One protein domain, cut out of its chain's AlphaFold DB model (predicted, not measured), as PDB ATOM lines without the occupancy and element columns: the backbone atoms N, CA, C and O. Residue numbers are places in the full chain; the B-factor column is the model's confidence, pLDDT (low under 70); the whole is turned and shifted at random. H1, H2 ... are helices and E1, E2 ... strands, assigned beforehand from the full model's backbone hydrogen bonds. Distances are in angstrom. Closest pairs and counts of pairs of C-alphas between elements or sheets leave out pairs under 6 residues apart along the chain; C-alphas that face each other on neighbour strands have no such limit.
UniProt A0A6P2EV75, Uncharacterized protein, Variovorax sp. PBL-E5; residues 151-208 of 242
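Overview. This is residues 151 to 208 of the 242 residues of an uncharacterized protein of Variovorax sp. PBL-E5 (UniProt A0A6P2EV75). A small hairpin of two short strands, E1 and E2, lies to one side of three helices: H3 crosses the longest helix, H2, and has E1 near its first residues, while H1 meets the beginning of H2. The 58 printed residues hold E1, E2, H1, H2 and H3 in that order, mostly helix, with an antiparallel sheet E1 - E2. The whole is compact, radius of gyration of the C-alphas 10.7 A, spanning 32 by 24 by 15 A.

Along the chain. E1, residues 151 to 153, is 6.6 A long from C-alpha 151 at (112.181, 132.869, 95.264); E2, 158 to 160, 6.9 A. H1, 161 to 167, is 10.0 A; H2, 172 to 185, 20.1 A; H3, 191 to 199, 12.6 A, ending at C-alpha 199 (126.751, 138.831, 97.316).

Arrangement. In the hairpin, N 152 and O 159 are 2.9 A apart, within hydrogen-bond range. The closest C-alphas of E1 and H3, Val 152 and Ala 192, are 5.5 A apart. H3 touches H2, closest C-alphas Ile 179 and Ala 194 at 5.1 A, at a steep tilt of 59 degrees, opposite ways. With residues 172 to 176 alone, H2 touches H1, closest C-alphas Tyr 172 and Cys 165 at 5.7 A. H1 and H3 are apart. In H1, H2 and H3 every O i to N i+4 pair is within hydrogen-bond range.

Size, cuts and confidence. The C-alphas farthest apart, Thr 188 and Glu 208, are 32.3 A apart. The printed part has no cut, and the four links are tight. Residues 202 to 208 have pLDDT under 70.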
ATOM      1  N   PRO A 151     111.592 133.220  96.541       75.44
ATOM      2  CA  PRO A 151     112.181 132.869  95.264       75.44
ATOM      3  C   PRO A 151     112.986 134.052  94.718       75.44
ATOM      4  O   PRO A 151     112.610 135.213  94.917       75.44
ATOM      5  N   VAL A 152     114.082 133.745  94.035       80.44
ATOM      6  CA  VAL A 152     114.881 134.688  93.254       80.44
ATOM      7  C   VAL A 152     114.965 134.114  91.845       80.44
ATOM      8  O   VAL A 152     115.294 132.944  91.681       80.44
ATOM      9  N   ASP A 153     114.626 134.920  90.848       85.69
ATOM     10  CA  ASP A 153     114.686 134.529  89.442       85.69
ATOM     11  C   ASP A 153     115.883 135.225  88.792       85.69
ATOM     12  O   ASP A 153     115.918 136.454  88.742       85.69
ATOM     13  N   LEU A 154     116.883 134.452  88.368       81.62
ATOM     14  CA  LEU A 154     118.097 134.963  87.721       81.62
ATOM     15  C   LEU A 154     118.057 134.833  86.186       81.62
ATOM     16  O   LEU A 154     119.049 135.156  85.539       81.62
ATOM     17  N   GLY A 155     116.927 134.408  85.606       75.56
ATOM     18  CA  GLY A 155     116.742 134.234  84.159       75.56
ATOM     19  C   GLY A 155     116.399 132.803  83.734       75.56
ATOM     20  O   GLY A 155     115.773 132.624  82.693       75.56
ATOM     21  N   ASP A 156     116.724 131.807  84.563       75.25
ATOM     22  CA  ASP A 156     116.420 130.382  84.331       75.25
ATOM     23  C   ASP A 156     115.145 129.912  85.063       75.25
ATOM     24  O   ASP A 156     114.802 128.726  85.075       75.25
ATOM     25  N   GLY A 157     114.416 130.856  85.665       75.62
ATOM     26  CA  GLY A 157     113.222 130.619  86.463       75.62
ATOM     27  C   GLY A 157     113.449 130.810  87.969       75.62
ATOM     28  O   GLY A 157     114.568 131.028  88.437       75.62
ATOM     29  N   PRO A 158     112.367 130.771  88.768       80.50
ATOM     30  CA  PRO A 158     112.429 131.073  90.190       80.50
ATOM     31  C   PRO A 158     113.085 129.941  90.985       80.50
ATOM     32  O   PRO A 158     112.521 128.855  91.131       80.50
ATOM     33  N   GLU A 159     114.214 130.247  91.613       77.88
ATOM     34  CA  GLU A 159     114.913 129.341  92.516       77.88
ATOM     35  C   GLU A 159     114.774 129.759  93.984       77.88
ATOM     36  O   GLU A 159     114.670 130.949  94.308       77.88
ATOM     37  N   PRO A 160     114.783 128.805  94.934       80.88
ATOM     38  CA  PRO A 160     114.753 129.143  96.346       80.88
ATOM     39  C   PRO A 160     116.074 129.800  96.760       80.88
ATOM     40  O   PRO A 160     117.147 129.241  96.541       80.88
ATOM     41  N   LEU A 161     116.004 130.920  97.489       81.69
ATOM     42  CA  LEU A 161     117.188 131.639  97.988       81.69
ATOM     43  C   LEU A 161     118.196 130.732  98.725       81.69
ATOM     44  O   LEU A 161     119.396 130.991  98.709       81.69
ATOM     45  N   THR A 162     117.733 129.663  99.377       77.50
ATOM     46  CA  THR A 162     118.604 128.672 100.027       77.50
ATOM     47  C   THR A 162     119.500 127.905  99.053       77.50
ATOM     48  O   THR A 162     120.629 127.599  99.426       77.50
ATOM     49  N   ALA A 163     119.014 127.577  97.850       78.19
ATOM     50  CA  ALA A 163     119.805 126.896  96.824       78.19
ATOM     51  C   ALA A 163     120.885 127.838  96.282       78.19
ATOM     52  O   ALA A 163     122.067 127.524  96.385       78.19
ATOM     53  N   LEU A 164     120.489 129.051  95.895       83.12
ATOM     54  CA  LEU A 164     121.411 130.079  95.410       83.12
ATOM     55  C   LEU A 164     122.476 130.466  96.449       83.12
ATOM     56  O   LEU A 164     123.647 130.645  96.126       83.12
ATOM     57  N   CYS A 165     122.110 130.557  97.735       84.12
ATOM     58  CA  CYS A 165     123.085 130.803  98.803       84.12
ATOM     59  C   CYS A 165     124.070 129.639  98.981       84.12
ATOM     60  O   CYS A 165     125.228 129.874  99.321       84.12
ATOM     61  N   ARG A 166     123.624 128.393  98.775       81.88
ATOM     62  CA  ARG A 166     124.489 127.210  98.847       81.88
ATOM     63  C   ARG A 166     125.492 127.209  97.699       81.88
ATOM     64  O   ARG A 166     126.677 127.030  97.959       81.88
ATOM     65  N   GLU A 167     125.029 127.455  96.479       83.44
ATOM     66  CA  GLU A 167     125.876 127.539  95.286       83.44
ATOM     67  C   GLU A 167     126.901 128.675  95.394       83.44
ATOM     68  O   GLU A 167     128.095 128.461  95.203       83.44
ATOM     69  N   ALA A 168     126.471 129.856  95.845       82.19
ATOM     70  CA  ALA A 168     127.360 130.994  96.079       82.19
ATOM     71  C   ALA A 168     128.265 130.838  97.324       82.19
ATOM     72  O   ALA A 168     129.073 131.724  97.621       82.19
ATOM     73  N   ASN A 169     128.112 129.752  98.097       81.19
ATOM     74  CA  ASN A 169     128.760 129.535  99.391       81.19
ATOM     75  C   ASN A 169     128.636 130.760 100.327       81.19
ATOM     76  O   ASN A 169     129.613 131.284 100.874       81.19
ATOM     77  N   ARG A 170     127.406 131.261 100.477       80.69
ATOM     78  CA  ARG A 170     127.050 132.410 101.318       80.69
ATOM     79  C   ARG A 170     126.026 132.026 102.378       80.69
ATOM     80  O   ARG A 170     125.164 131.178 102.184       80.69
ATOM     81  N   SER A 171     126.087 132.700 103.522       80.56
ATOM     82  CA  SER A 171     125.127 132.512 104.614       80.56
ATOM     83  C   SER A 171     123.718 132.984 104.224       80.56
ATOM     84  O   SER A 171     123.513 134.180 104.022       80.56
ATOM     85  N   TYR A 172     122.730 132.075 104.244       78.75
ATOM     86  CA  TYR A 172     121.316 132.393 103.979       78.75
ATOM     87  C   TYR A 172     120.807 133.576 104.813       78.75
ATOM     88  O   TYR A 172     120.263 134.535 104.268       78.75
ATOM     89  N   ASP A 173     121.015 133.553 106.134       74.31
ATOM     90  CA  ASP A 173     120.518 134.605 107.031       74.31
ATOM     91  C   ASP A 173     121.149 135.972 106.752       74.31
ATOM     92  O   ASP A 173     120.533 137.008 107.016       74.31
ATOM     93  N   THR A 174     122.395 136.001 106.282       82.19
ATOM     94  CA  THR A 174     123.081 137.249 105.934       82.19
ATOM     95  C   THR A 174     122.578 137.773 104.598       82.19
ATOM     96  O   THR A 174     122.197 138.940 104.515       82.19
ATOM     97  N   THR A 175     122.499 136.910 103.586       84.00
ATOM     98  CA  THR A 175     122.004 137.268 102.255       84.00
ATOM     99  C   THR A 175     120.551 137.742 102.312       84.00
ATOM    100  O   THR A 175     120.247 138.822 101.818       84.00
ATOM    101  N   ALA A 176     119.668 137.025 103.016       83.19
ATOM    102  CA  ALA A 176     118.262 137.406 103.168       83.19
ATOM    103  C   ALA A 176     118.086 138.773 103.855       83.19
ATOM    104  O   ALA A 176     117.229 139.560 103.459       83.19
ATOM    105  N   ARG A 177     118.909 139.079 104.870       81.69
ATOM    106  CA  ARG A 177     118.899 140.399 105.527       81.69
ATOM    107  C   ARG A 177     119.360 141.514 104.594       81.69
ATOM    108  O   ARG A 177     118.791 142.597 104.640       81.69
ATOM    109  N   ARG A 178     120.376 141.257 103.768       86.81
ATOM    110  CA  ARG A 178     120.891 142.236 102.801       86.81
ATOM    111  C   ARG A 178     119.884 142.518 101.691       86.81
ATOM    112  O   ARG A 178     119.624 143.685 101.440       86.81
ATOM    113  N   ILE A 179     119.267 141.480 101.118       86.62
ATOM    114  CA  ILE A 179     118.177 141.632 100.140       86.62
ATOM    115  C   ILE A 179     117.074 142.513 100.723       86.62
ATOM    116  O   ILE A 179     116.716 143.516 100.124       86.62
ATOM    117  N   ALA A 180     116.590 142.182 101.926       84.19
ATOM    118  CA  ALA A 180     115.529 142.952 102.565       84.19
ATOM    119  C   ALA A 180     115.927 144.417 102.820       84.19
ATOM    120  O   ALA A 180     115.086 145.295 102.685       84.19
ATOM    121  N   ALA A 181     117.186 144.690 103.177       83.12
ATOM    122  CA  ALA A 181     117.677 146.057 103.355       83.12
ATOM    123  C   ALA A 181     117.737 146.831 102.027       83.12
ATOM    124  O   ALA A 181     117.398 148.007 101.998       83.12
ATOM    125  N   ILE A 182     118.128 146.174 100.930       86.38
ATOM    126  CA  ILE A 182     118.140 146.780  99.591       86.38
ATOM    127  C   ILE A 182     116.709 147.077  99.137       86.38
ATOM    128  O   ILE A 182     116.422 148.211  98.783       86.38
ATOM    129  N   GLU A 183     115.798 146.104  99.238       85.75
ATOM    130  CA  GLU A 183     114.377 146.267  98.884       85.75
ATOM    131  C   GLU A 183     113.661 147.313  99.763       85.75
ATOM    132  O   GLU A 183     112.645 147.874  99.366       85.75
ATOM    133  N   GLN A 184     114.158 147.585 100.976       78.44
ATOM    134  CA  GLN A 184     113.644 148.669 101.820       78.44
ATOM    135  C   GLN A 184     114.086 150.052 101.340       78.44
ATOM    136  O   GLN A 184     113.304 150.994 101.427       78.44
ATOM    137  N   VAL A 185     115.333 150.177 100.879       87.88
ATOM    138  CA  VAL A 185     115.879 151.436 100.350       87.88
ATOM    139  C   VAL A 185     115.319 151.718  98.957       87.88
ATOM    140  O   VAL A 185     114.962 152.856  98.662       87.88
ATOM    141  N   ASP A 186     115.198 150.681  98.130       87.88
ATOM    142  CA  ASP A 186     114.602 150.739  96.801       87.88
ATOM    143  C   ASP A 186     113.558 149.620  96.625       87.88
ATOM    144  O   ASP A 186     113.891 148.503  96.215       87.88
ATOM    145  N   PRO A 187     112.275 149.914  96.899       87.62
ATOM    146  CA  PRO A 187     111.176 148.966  96.716       87.62
ATOM    147  C   PRO A 187     110.926 148.545  95.264       87.62
ATOM    148  O   PRO A 187     110.175 147.595  95.036       87.62
ATOM    149  N   THR A 188     111.502 149.251  94.286       90.62
ATOM    150  CA  THR A 188     111.363 148.929  92.858       90.62
ATOM    151  C   THR A 188     112.464 148.001  92.355       90.62
ATOM    152  O   THR A 188     112.327 147.423  91.274       90.62
ATOM    153  N   CYS A 189     113.521 147.805  93.151       86.25
ATOM    154  CA  CYS A 189     114.640 146.939  92.818       86.25
ATOM    155  C   CYS A 189     114.162 145.490  92.619       86.25
ATOM    156  O   CYS A 189     113.600 144.886  93.543       86.25
ATOM    157  N   PRO A 190     114.395 144.883  91.438       89.00
ATOM    158  CA  PRO A 190     114.097 143.478  91.237       89.00
ATOM    159  C   PRO A 190     114.869 142.627  92.244       89.00
ATOM    160  O   PRO A 190     116.078 142.786  92.422       89.00
ATOM    161  N   ARG A 191     114.193 141.658  92.865       85.75
ATOM    162  CA  ARG A 191     114.802 140.782  93.880       85.75
ATOM    163  C   ARG A 191     116.081 140.080  93.401       85.75
ATOM    164  O   ARG A 191     116.989 139.858  94.196       85.75
ATOM    165  N   ALA A 192     116.160 139.761  92.110       86.56
ATOM    166  CA  ALA A 192     117.351 139.240  91.442       86.56
ATOM    167  C   ALA A 192     118.567 140.164  91.603       86.56
ATOM    168  O   ALA A 192     119.636 139.737  92.032       86.56
ATOM    169  N   VAL A 193     118.369 141.457  91.339       86.25
ATOM    170  CA  VAL A 193     119.395 142.495  91.469       86.25
ATOM    171  C   VAL A 193     119.773 142.676  92.938       86.25
ATOM    172  O   VAL A 193     120.954 142.662  93.275       86.25
ATOM    173  N   ALA A 194     118.787 142.739  93.838       87.62
ATOM    174  CA  ALA A 194     119.042 142.794  95.277       87.62
ATOM    175  C   ALA A 194     119.834 141.577  95.794       87.62
ATOM    176  O   ALA A 194     120.667 141.723  96.690       87.62
ATOM    177  N   PHE A 195     119.614 140.382  95.235       88.81
ATOM    178  CA  PHE A 195     120.411 139.197  95.554       88.81
ATOM    179  C   PHE A 195     121.861 139.353  95.092       88.81
ATOM    180  O   PHE A 195     122.758 139.166  95.910       88.81
ATOM    181  N   LEU A 196     122.102 139.752  93.841       87.88
ATOM    182  CA  LEU A 196     123.460 139.942  93.315       87.88
ATOM    183  C   LEU A 196     124.243 140.991  94.121       87.88
ATOM    184  O   LEU A 196     125.340 140.704  94.597       87.88
ATOM    185  N   LEU A 197     123.629 142.144  94.402       86.56
ATOM    186  CA  LEU A 197     124.206 143.189  95.260       86.56
ATOM    187  C   LEU A 197     124.498 142.681  96.685       86.56
ATOM    188  O   LEU A 197     125.480 143.069  97.324       86.56
ATOM    189  N   ALA A 198     123.671 141.775  97.215       86.44
ATOM    190  CA  ALA A 198     123.904 141.177  98.526       86.44
ATOM    191  C   ALA A 198     125.149 140.268  98.570       86.44
ATOM    192  O   ALA A 198     125.716 140.091  99.661       86.44
ATOM    193  N   LEU A 199     125.581 139.710  97.430       85.06
ATOM    194  CA  LEU A 199     126.751 138.831  97.316       85.06
ATOM    195  C   LEU A 199     128.085 139.586  97.270       85.06
ATOM    196  O   LEU A 199     129.104 139.003  97.652       85.06
ATOM    197  N   GLU A 200     128.082 140.857  96.859       81.75
ATOM    198  CA  GLU A 200     129.290 141.682  96.685       81.75
ATOM    199  C   GLU A 200     130.074 141.881  97.988       81.75
ATOM    200  O   GLU A 200     131.295 142.027  97.990       81.75
ATOM    201  N   LYS A 201     129.385 141.854  99.134       74.00
ATOM    202  CA  LYS A 201     130.024 141.989 100.448       74.00
ATOM    203  C   LYS A 201     130.445 140.614 100.985       74.00
ATOM    204  O   LYS A 201     129.615 139.698 101.001       74.00
ATOM    205  N   PRO A 202     131.659 140.454 101.545       65.50
ATOM    206  CA  PRO A 202     132.077 139.187 102.140       65.50
ATOM    207  C   PRO A 202     131.110 138.746 103.250       65.50
ATOM    208  O   PRO A 202     130.517 139.565 103.963       65.50
ATOM    209  N   SER A 203     130.903 137.437 103.375       65.62
ATOM    210  CA  SER A 203     130.116 136.826 104.449       65.62
ATOM    211  C   SER A 203     130.797 135.555 104.933       65.62
ATOM    212  O   SER A 203     131.628 134.984 104.231       65.62
ATOM    213  N   THR A 204     130.388 135.063 106.101       60.59
ATOM    214  CA  THR A 204     130.770 133.717 106.539       60.59
ATOM    215  C   THR A 204     130.322 132.672 105.503       60.59
ATOM    216  O   THR A 204     129.246 132.863 104.911       60.59
ATOM    217  N   PRO A 205     131.097 131.587 105.296       62.31
ATOM    218  CA  PRO A 205     130.717 130.480 104.421       62.31
ATOM    219  C   PRO A 205     129.360 129.882 104.796       62.31
ATOM    220  O   PRO A 205     128.895 130.009 105.937       62.31
ATOM    221  N   PHE A 206     128.728 129.212 103.840       51.41
ATOM    222  CA  PHE A 206     127.519 128.447 104.106       51.41
ATOM    223  C   PHE A 206     127.859 127.262 105.026       51.41
ATOM    224  O   PHE A 206     128.787 126.506 104.752       51.41
ATOM    225  N   THR A 207     127.124 127.079 106.128       55.56
ATOM    226  CA  THR A 207     127.248 125.877 106.968       55.56
ATOM    227  C   THR A 207     125.872 125.253 107.181       55.56
ATOM    228  O   THR A 207     124.910 125.942 107.523       55.56
ATOM    229  N   GLU A 208     125.767 123.932 107.010       47.38
ATOM    230  CA  GLU A 208     124.507 123.189 107.195       47.38
ATOM    231  C   GLU A 208     123.982 123.243 108.647       47.38
ATOM    232  O   GLU A 208     122.802 123.018 108.898       47.38
TER     233      GLU A 208